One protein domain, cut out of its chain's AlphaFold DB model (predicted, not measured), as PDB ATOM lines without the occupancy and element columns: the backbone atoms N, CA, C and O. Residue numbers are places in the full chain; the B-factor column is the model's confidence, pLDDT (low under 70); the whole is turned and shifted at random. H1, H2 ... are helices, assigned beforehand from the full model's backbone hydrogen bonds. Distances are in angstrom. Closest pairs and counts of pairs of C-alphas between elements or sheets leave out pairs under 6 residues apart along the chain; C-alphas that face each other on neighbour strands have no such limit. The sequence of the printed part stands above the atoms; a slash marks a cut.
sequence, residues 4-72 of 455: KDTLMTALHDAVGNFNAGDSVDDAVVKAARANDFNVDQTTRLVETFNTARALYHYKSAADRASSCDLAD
ATOM      1  N   LYS A   4     201.386 212.994 156.071       96.38
ATOM      2  CA  LYS A   4     201.290 211.728 155.342       96.38
ATOM      3  C   LYS A   4     200.606 210.634 156.165       96.38
ATOM      4  O   LYS A   4     199.756 209.935 155.629       96.38
ATOM      5  N   ASP A   5     200.962 210.491 157.438       97.44
ATOM      6  CA  ASP A   5     200.419 209.433 158.290       97.44
ATOM      7  C   ASP A   5     198.937 209.695 158.573       97.44
ATOM      8  O   ASP A   5     198.117 208.794 158.435       97.44
ATOM      9  N   THR A   6     198.574 210.950 158.860       97.56
ATOM     10  CA  THR A   6     197.175 211.351 159.067       97.56
ATOM     11  C   THR A   6     196.336 211.177 157.797       97.56
ATOM     12  O   THR A   6     195.214 210.685 157.868       97.56
ATOM     13  N   LEU A   7     196.883 211.506 156.620       97.88
ATOM     14  CA  LEU A   7     196.215 211.292 155.331       97.88
ATOM     15  C   LEU A   7     195.958 209.804 155.059       97.88
ATOM     16  O   LEU A   7     194.884 209.451 154.584       97.88
ATOM     17  N   MET A   8     196.920 208.932 155.376       97.94
ATOM     18  CA  MET A   8     196.753 207.486 155.208       97.94
ATOM     19  C   MET A   8     195.734 206.907 156.194       97.94
ATOM     20  O   MET A   8     194.941 206.058 155.796       97.94
ATOM     21  N   THR A   9     195.698 207.385 157.441       98.12
ATOM     22  CA  THR A   9     194.648 207.014 158.405       98.12
ATOM     23  C   THR A   9     193.267 207.418 157.889       98.12
ATOM     24  O   THR A   9     192.394 206.564 157.765       98.12
ATOM     25  N   ALA A  10     193.096 208.674 157.463       98.31
ATOM     26  CA  ALA A  10     191.837 209.153 156.896       98.31
ATOM     27  C   ALA A  10     191.426 208.378 155.629       98.31
ATOM     28  O   ALA A  10     190.245 208.115 155.414       98.31
ATOM     29  N   LEU A  11     192.385 207.969 154.790       98.38
ATOM     30  CA  LEU A  11     192.114 207.116 153.632       98.38
ATOM     31  C   LEU A  11     191.568 205.744 154.055       98.38
ATOM     32  O   LEU A  11     190.605 205.263 153.457       98.38
ATOM     33  N   HIS A  12     192.161 205.118 155.074       98.19
ATOM     34  CA  HIS A  12     191.671 203.851 155.616       98.19
ATOM     35  C   HIS A  12     190.260 203.989 156.195       98.19
ATOM     36  O   HIS A  12     189.414 203.140 155.912       98.19
ATOM     37  N   ASP A  13     189.986 205.079 156.914       98.38
ATOM     38  CA  ASP A  13     188.656 205.377 157.454       98.38
ATOM     39  C   ASP A  13     187.627 205.574 156.332       98.38
ATOM     40  O   ASP A  13     186.536 205.006 156.383       98.38
ATOM     41  N   ALA A  14     187.977 206.316 155.275       98.44
ATOM     42  CA  ALA A  14     187.100 206.538 154.124       98.44
ATOM     43  C   ALA A  14     186.764 205.223 153.404       98.44
ATOM     44  O   ALA A  14     185.606 204.965 153.077       98.44
ATOM     45  N   VAL A  15     187.757 204.354 153.188       97.88
ATOM     46  CA  VAL A  15     187.534 203.023 152.596       97.88
ATOM     47  C   VAL A  15     186.684 202.147 153.519       97.88
ATOM     48  O   VAL A  15     185.795 201.445 153.037       97.88
ATOM     49  N   GLY A  16     186.911 202.206 154.833       97.88
ATOM     50  CA  GLY A  16     186.105 201.504 155.833       97.88
ATOM     51  C   GLY A  16     184.635 201.929 155.809       97.88
ATOM     52  O   GLY A  16     183.759 201.072 155.706       97.88
ATOM     53  N   ASN A  17     184.371 203.238 155.817       98.25
ATOM     54  CA  ASN A  17     183.025 203.814 155.740       98.25
ATOM     55  C   ASN A  17     182.311 203.428 154.435       98.25
ATOM     56  O   ASN A  17     181.153 203.011 154.457       98.25
ATOM     57  N   PHE A  18     183.012 203.483 153.297       97.81
ATOM     58  CA  PHE A  18     182.452 203.051 152.016       97.81
ATOM     59  C   PHE A  18     182.095 201.556 152.020       97.81
ATOM     60  O   PHE A  18     180.995 201.177 151.626       97.81
ATOM     61  N   ASN A  19     182.987 200.698 152.526       96.56
ATOM     62  CA  ASN A  19     182.724 199.260 152.643       96.56
ATOM     63  C   ASN A  19     181.593 198.939 153.637       96.56
ATOM     64  O   ASN A  19     180.965 197.888 153.524       96.56
ATOM     65  N   ALA A  20     181.319 199.835 154.589       97.94
ATOM     66  CA  ALA A  20     180.177 199.748 155.496       97.94
ATOM     67  C   ALA A  20     178.842 200.172 154.846       97.94
ATOM     68  O   ALA A  20     177.796 200.051 155.483       97.94
ATOM     69  N   GLY A  21     178.859 200.627 153.586       97.44
ATOM     70  CA  GLY A  21     177.669 200.962 152.800       97.44
ATOM     71  C   GLY A  21     177.373 202.457 152.669       97.44
ATOM     72  O   GLY A  21     176.326 202.808 152.123       97.44
ATOM     73  N   ASP A  22     178.255 203.343 153.142       98.12
ATOM     74  CA  ASP A  22     178.101 204.781 152.909       98.12
ATOM     75  C   ASP A  22     178.264 205.135 151.420       98.12
ATOM     76  O   ASP A  22     178.973 204.461 150.664       98.12
ATOM     77  N   SER A  23     177.646 206.245 150.994       98.00
ATOM     78  CA  SER A  23     177.905 206.800 149.663       98.00
ATOM     79  C   SER A  23     179.370 207.238 149.530       98.00
ATOM     80  O   SER A  23     180.045 207.522 150.522       98.00
ATOM     81  N   VAL A  24     179.865 207.305 148.292       98.19
ATOM     82  CA  VAL A  24     181.268 207.633 147.997       98.19
ATOM     83  C   VAL A  24     181.671 208.980 148.607       98.19
ATOM     84  O   VAL A  24     182.709 209.075 149.258       98.19
ATOM     85  N   ASP A  25     180.810 209.991 148.477       98.50
ATOM     86  CA  ASP A  25     181.047 211.313 149.058       98.50
ATOM     87  C   ASP A  25     180.929 211.297 150.589       98.50
ATOM     88  O   ASP A  25     181.760 211.887 151.277       98.50
ATOM     89  N   ASP A  26     179.918 210.620 151.149       98.25
ATOM     90  CA  ASP A  26     179.679 210.631 152.601       98.25
ATOM     91  C   ASP A  26     180.781 209.898 153.373       98.25
ATOM     92  O   ASP A  26     181.164 210.326 154.464       98.25
ATOM     93  N   ALA A  27     181.343 208.838 152.787       98.44
ATOM     94  CA  ALA A  27     182.477 208.116 153.344       98.44
ATOM     95  C   ALA A  27     183.711 209.022 153.505       98.44
ATOM     96  O   ALA A  27     184.356 209.014 154.561       98.44
ATOM     97  N   VAL A  28     184.004 209.847 152.489       98.50
ATOM     98  CA  VAL A  28     185.112 210.812 152.522       98.50
ATOM     99  C   VAL A  28     184.806 211.975 153.466       98.50
ATOM    100  O   VAL A  28     185.682 212.367 154.235       98.50
ATOM    101  N   VAL A  29     183.568 212.488 153.488       98.38
ATOM    102  CA  VAL A  29     183.147 213.545 154.430       98.38
ATOM    103  C   VAL A  29     183.328 213.092 155.880       98.38
ATOM    104  O   VAL A  29     183.890 213.838 156.683       98.38
ATOM    105  N   LYS A  30     182.897 211.871 156.227       98.31
ATOM    106  CA  LYS A  30     183.071 211.316 157.580       98.31
ATOM    107  C   LYS A  30     184.546 211.193 157.957       98.31
ATOM    108  O   LYS A  30     184.920 211.607 159.051       98.31
ATOM    109  N   ALA A  31     185.380 210.677 157.055       98.44
ATOM    110  CA  ALA A  31     186.811 210.514 157.303       98.44
ATOM    111  C   ALA A  31     187.549 211.856 157.445       98.44
ATOM    112  O   ALA A  31     188.349 212.023 158.365       98.44
ATOM    113  N   ALA A  32     187.248 212.828 156.579       98.19
ATOM    114  CA  ALA A  32     187.811 214.175 156.649       98.19
ATOM    115  C   ALA A  32     187.411 214.888 157.950       98.19
ATOM    116  O   ALA A  32     188.254 215.515 158.590       98.19
ATOM    117  N   ARG A  33     186.146 214.742 158.374       97.81
ATOM    118  CA  ARG A  33     185.630 215.307 159.629       97.81
ATOM    119  C   ARG A  33     186.271 214.669 160.861       97.81
ATOM    120  O   ARG A  33     186.578 215.380 161.803       97.81
ATOM    121  N   ALA A  34     186.494 213.354 160.857       98.00
ATOM    122  CA  ALA A  34     187.138 212.652 161.971       98.00
ATOM    123  C   ALA A  34     188.618 213.038 162.166       98.00
ATOM    124  O   ALA A  34     189.162 212.837 163.249       98.00
ATOM    125  N   ASN A  35     189.258 213.581 161.125       97.75
ATOM    126  CA  ASN A  35     190.670 213.963 161.123       97.75
ATOM    127  C   ASN A  35     190.888 215.491 161.060       97.75
ATOM    128  O   ASN A  35     192.016 215.925 160.830       97.75
ATOM    129  N   ASP A  36     189.832 216.295 161.246       96.94
ATOM    130  CA  ASP A  36     189.864 217.766 161.238       96.94
ATOM    131  C   ASP A  36     190.572 218.378 160.010       96.94
ATOM    132  O   ASP A  36     191.351 219.330 160.111       96.94
ATOM    133  N   PHE A  37     190.328 217.821 158.820       98.00
ATOM    134  CA  PHE A  37     190.963 218.307 157.593       98.00
ATOM    135  C   PHE A  37     190.413 219.658 157.142       98.00
ATOM    136  O   PHE A  37     189.209 219.899 157.154       98.00
ATOM    137  N   ASN A  38     191.312 220.523 156.667       97.56
ATOM    138  CA  ASN A  38     190.952 221.742 155.946       97.56
ATOM    139  C   ASN A  38     190.601 221.446 154.469       97.56
ATOM    140  O   ASN A  38     190.631 220.294 154.026       97.56
ATOM    141  N   VAL A  39     190.260 222.484 153.694       97.38
ATOM    142  CA  VAL A  39     189.838 222.345 152.286       97.38
ATOM    143  C   VAL A  39     190.905 221.644 151.438       97.38
ATOM    144  O   VAL A  39     190.603 220.648 150.787       97.38
ATOM    145  N   ASP A  40     192.162 222.090 151.500       96.94
ATOM    146  CA  ASP A  40     193.254 221.526 150.692       96.94
ATOM    147  C   ASP A  40     193.565 220.070 151.064       96.94
ATOM    148  O   ASP A  40     193.828 219.228 150.200       96.94
ATOM    149  N   GLN A  41     193.531 219.754 152.359       97.94
ATOM    150  CA  GLN A  41     193.740 218.398 152.863       97.94
ATOM    151  C   GLN A  41     192.592 217.470 152.450       97.94
ATOM    152  O   GLN A  41     192.838 216.327 152.064       97.94
ATOM    153  N   THR A  42     191.357 217.977 152.466       98.25
ATOM    154  CA  THR A  42     190.167 217.254 152.001       98.25
ATOM    155  C   THR A  42     190.256 216.963 150.504       98.25
ATOM    156  O   THR A  42     190.018 215.827 150.100       98.25
ATOM    157  N   THR A  43     190.690 217.926 149.684       98.00
ATOM    158  CA  THR A  43     190.927 217.711 148.245       98.00
ATOM    159  C   THR A  43     191.940 216.591 148.008       98.00
ATOM    160  O   THR A  43     191.671 215.665 147.244       98.00
ATOM    161  N   ARG A  44     193.068 216.596 148.733       98.06
ATOM    162  CA  ARG A  44     194.080 215.527 148.635       98.06
ATOM    163  C   ARG A  44     193.545 214.165 149.080       98.06
ATOM    164  O   ARG A  44     193.915 213.145 148.495       98.06
ATOM    165  N   LEU A  45     192.686 214.129 150.101       98.44
ATOM    166  CA  LEU A  45     192.027 212.898 150.538       98.44
ATOM    167  C   LEU A  45     191.105 212.350 149.440       98.44
ATOM    168  O   LEU A  45     191.190 211.162 149.136       98.44
ATOM    169  N   VAL A  46     190.296 213.206 148.807       98.50
ATOM    170  CA  VAL A  46     189.414 212.837 147.684       98.50
ATOM    171  C   VAL A  46     190.222 212.267 146.514       98.50
ATOM    172  O   VAL A  46     189.909 211.183 146.024       98.50
ATOM    173  N   GLU A  47     191.301 212.936 146.098       98.31
ATOM    174  CA  GLU A  47     192.181 212.468 145.013       98.31
ATOM    175  C   GLU A  47     192.805 211.099 145.323       98.31
ATOM    176  O   GLU A  47     192.803 210.188 144.484       98.31
ATOM    177  N   THR A  48     193.313 210.932 146.546       98.06
ATOM    178  CA  THR A  48     193.952 209.683 146.981       98.06
ATOM    179  C   THR A  48     192.930 208.545 147.056       98.06
ATOM    180  O   THR A  48     193.204 207.434 146.594       98.06
ATOM    181  N   PHE A  49     191.733 208.826 147.575       98.31
ATOM    182  CA  PHE A  49     190.626 207.877 147.646       98.31
ATOM    183  C   PHE A  49     190.154 207.444 146.251       98.31
ATOM    184  O   PHE A  49     190.062 206.245 145.981       98.31
ATOM    185  N   ASN A  50     189.950 208.391 145.331       98.25
ATOM    186  CA  ASN A  50     189.554 208.108 143.949       98.25
ATOM    187  C   ASN A  50     190.609 207.274 143.213       98.25
ATOM    188  O   ASN A  50     190.266 206.317 142.518       98.25
ATOM    189  N   THR A  51     191.893 207.571 143.424       97.94
ATOM    190  CA  THR A  51     192.999 206.785 142.860       97.94
ATOM    191  C   THR A  51     192.988 205.347 143.385       97.94
ATOM    192  O   THR A  51     193.065 204.397 142.603       97.94
ATOM    193  N   ALA A  52     192.854 205.161 144.702       97.12
ATOM    194  CA  ALA A  52     192.799 203.835 145.316       97.12
ATOM    195  C   ALA A  52     191.594 203.023 144.813       97.12
ATOM    196  O   ALA A  52     191.728 201.840 144.491       97.12
ATOM    197  N   ARG A  53     190.433 203.670 144.684       96.50
ATOM    198  CA  ARG A  53     189.196 203.051 144.210       96.50
ATOM    199  C   ARG A  53     189.267 202.653 142.736       96.50
ATOM    200  O   ARG A  53     188.890 201.533 142.401       96.50
ATOM    201  N   ALA A  54     189.797 203.518 141.872       96.56
ATOM    202  CA  ALA A  54     190.011 203.204 140.459       96.56
ATOM    203  C   ALA A  54     190.970 202.014 140.285       96.56
ATOM    204  O   ALA A  54     190.699 201.097 139.511       96.56
ATOM    205  N   LEU A  55     192.060 201.975 141.064       96.12
ATOM    206  CA  LEU A  55     192.993 200.846 141.065       96.12
ATOM    207  C   LEU A  55     192.350 199.549 141.570       96.12
ATOM    208  O   LEU A  55     192.671 198.477 141.054       96.12
ATOM    209  N   TYR A  56     191.479 199.627 142.578       96.31
ATOM    210  CA  TYR A  56     190.745 198.466 143.072       96.31
ATOM    211  C   TYR A  56     189.780 197.937 142.010       96.31
ATOM    212  O   TYR A  56     189.861 196.759 141.674       96.31
ATOM    213  N   HIS A  57     188.944 198.806 141.435       95.50
ATOM    214  CA  HIS A  57     187.991 198.453 140.378       95.50
ATOM    215  C   HIS A  57     188.688 197.813 139.173       95.50
ATOM    216  O   HIS A  57     188.309 196.719 138.768       95.50
ATOM    217  N   TYR A  58     189.794 198.388 138.689       95.38
ATOM    218  CA  TYR A  58     190.558 197.814 137.574       95.38
ATOM    219  C   TYR A  58     191.087 196.394 137.853       95.38
ATOM    220  O   TYR A  58     191.263 195.588 136.934       95.38
ATOM    221  N   LYS A  59     191.372 196.082 139.125       95.56
ATOM    222  CA  LYS A  59     191.878 194.773 139.554       95.56
ATOM    223  C   LYS A  59     190.770 193.759 139.830       95.56
ATOM    224  O   LYS A  59     190.999 192.576 139.599       95.56
ATOM    225  N   SER A  60     189.631 194.192 140.369       94.25
ATOM    226  CA  SER A  60     188.565 193.306 140.852       94.25
ATOM    227  C   SER A  60     187.393 193.155 139.883       94.25
ATOM    228  O   SER A  60     186.714 192.130 139.923       94.25
ATOM    229  N   ALA A  61     187.150 194.130 139.005       92.31
ATOM    230  CA  ALA A  61     186.047 194.078 138.058       92.31
ATOM    231  C   ALA A  61     186.327 193.066 136.937       92.31
ATOM    232  O   ALA A  61     187.393 193.072 136.316       92.31
ATOM    233  N   ALA A  62     185.334 192.220 136.645       91.62
ATOM    234  CA  ALA A  62     185.361 191.346 135.472       91.62
ATOM    235  C   ALA A  62     185.361 192.163 134.169       91.62
ATOM    236  O   ALA A  62     186.049 191.807 133.214       91.62
ATOM    237  N   ASP A  63     184.629 193.282 134.165       93.38
ATOM    238  CA  ASP A  63     184.615 194.257 133.081       93.38
ATOM    239  C   ASP A  63     185.316 195.554 133.501       93.38
ATOM    240  O   ASP A  63     184.784 196.371 134.260       93.38
ATOM    241  N   ARG A  64     186.521 195.747 132.962       90.88
ATOM    242  CA  ARG A  64     187.357 196.932 133.204       90.88
ATOM    243  C   ARG A  64     186.803 198.205 132.561       90.88
ATOM    244  O   ARG A  64     187.299 199.279 132.882       90.88
ATOM    245  N   ALA A  65     185.829 198.097 131.654       91.25
ATOM    246  CA  ALA A  65     185.199 199.243 131.004       91.25
ATOM    247  C   ALA A  65     184.003 199.802 131.792       91.25
ATOM    248  O   ALA A  65     183.519 200.887 131.473       91.25
ATOM    249  N   SER A  66     183.528 199.086 132.815       93.38
ATOM    250  CA  SER A  66     182.434 199.573 133.656       93.38
ATOM    251  C   SER A  66     182.835 200.854 134.399       93.38
ATOM    252  O   SER A  66     183.960 200.991 134.878       93.38
ATOM    253  N   SER A  67     181.921 201.822 134.481       91.94
ATOM    254  CA  SER A  67     182.153 203.064 135.221       91.94
ATOM    255  C   SER A  67     182.260 202.783 136.721       91.94
ATOM    256  O   SER A  67     181.454 202.037 137.273       91.94
ATOM    257  N   CYS A  68     183.233 203.402 137.386       94.44
ATOM    258  CA  CYS A  68     183.388 203.354 138.836       94.44
ATOM    259  C   CYS A  68     182.919 204.684 139.431       94.44
ATOM    260  O   CYS A  68     183.378 205.734 138.986       94.44
ATOM    261  N   ASP A  69     182.030 204.651 140.426       96.56
ATOM    262  CA  ASP A  69     181.595 205.871 141.115       96.56
ATOM    263  C   ASP A  69     182.789 206.507 141.835       96.56
ATOM    264  O   ASP A  69     183.449 205.844 142.633       96.56
ATOM    265  N   LEU A  70     183.078 207.779 141.570       98.19
ATOM    266  CA  LEU A  70     184.170 208.524 142.202       98.19
ATOM    267  C   LEU A  70     183.597 209.633 143.087       98.19
ATOM    268  O   LEU A  70     182.526 210.158 142.795       98.19
ATOM    269  N   ALA A  71     184.309 209.983 144.159       98.31
ATOM    270  CA  ALA A  71     183.937 211.106 145.015       98.31
ATOM    271  C   ALA A  71     184.144 212.428 144.268       98.31
ATOM    272  O   ALA A  71     185.191 212.625 143.638       98.31
ATOM    273  N   ASP A  72     183.193 213.351 144.394       98.25
ATOM    274  CA  ASP A  72     183.301 214.704 143.852       98.25
ATOM    275  C   ASP A  72     183.836 215.659 144.929       98.25
ATOM    276  O   ASP A  72     183.219 215.867 145.979       98.25
TER     277      ASP A  72
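What this domain is: This is residues 4 to 72 of the 455 residues of an uncharacterized protein of Fibrobacter sp (UniProt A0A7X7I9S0). One long helix, H3, has a splayed helical hairpin, H1 and H2, packed on its earlier half, the three helix centres making a triangle; the later part of H3 runs on away from the hairpin. After H3 the unnamed tail, residues 61 to 72, turns and folds back along H3. Look for 69 printed residues with three named helices, in the order H1, H2, H3, and no named strand: the class is all helix, and the helices are mostly crossed. The whole is compact, with a radius of gyration of the C-alphas of 11.9 A, yet elongated, spanning 37 by 22 by 20 A.

How they stand to each other: Start with H3, residues 39 to 60, the longest helix. It touches H1, residues 4 to 19, with its residues 41 to 49 alone; look at Leu 11 and Phe 49, whose C-alphas are the closest of the two helices, 6.2 A apart. These two run the same way at a steep tilt of 55 degrees. H3 touches H2, residues 24 to 34, with its residues 42 to 49 alone; the closest C-alphas are those of Ala 32 and Thr 42, 6.1 A apart. H2 and H3 run opposite ways at a steep tilt of 46 degrees. Now turn to H1 and H2, a helical hairpin: they touch, with 19 pairs of C-alphas within 8 A, and the closest, those of Ala 14 and Ala 27, are 4.9 A apart. They run opposite ways, and their lines stand at 45 degrees, a steep tilt. Along the backbones of H1 and H3 you will find every O i to N i+4 pair within hydrogen-bond range; in H2 it is 6 of 7.

Where its parts are: Find C-alpha 39 at (189.838, 222.345, 152.286); from there H3 runs 31.2 A through 22 residues to C-alpha 60 at (188.565, 193.306, 140.852). Go back to C-alpha 4 at (201.290, 211.728, 155.342), where H1 begins; its 16 residues run 22.5 A to C-alpha 19. H2 has 11 residues and runs 16.0 A from C-alpha 24 to C-alpha 34.

The domain as a whole: The two C-alphas farthest apart are those of Asp 36 and Ala 62, at 37.2 A, while the first and last printed C-alphas, of Lys 4 and Asp 72, are 21.6 A apart. The links from H1 to H2 and from H2 to H3 are both tight, with 4 residues each. The printed part has no cut. In the B-factor column the mean pLDDT of the printed part of this model is 97.0, and no printed residue is under 70.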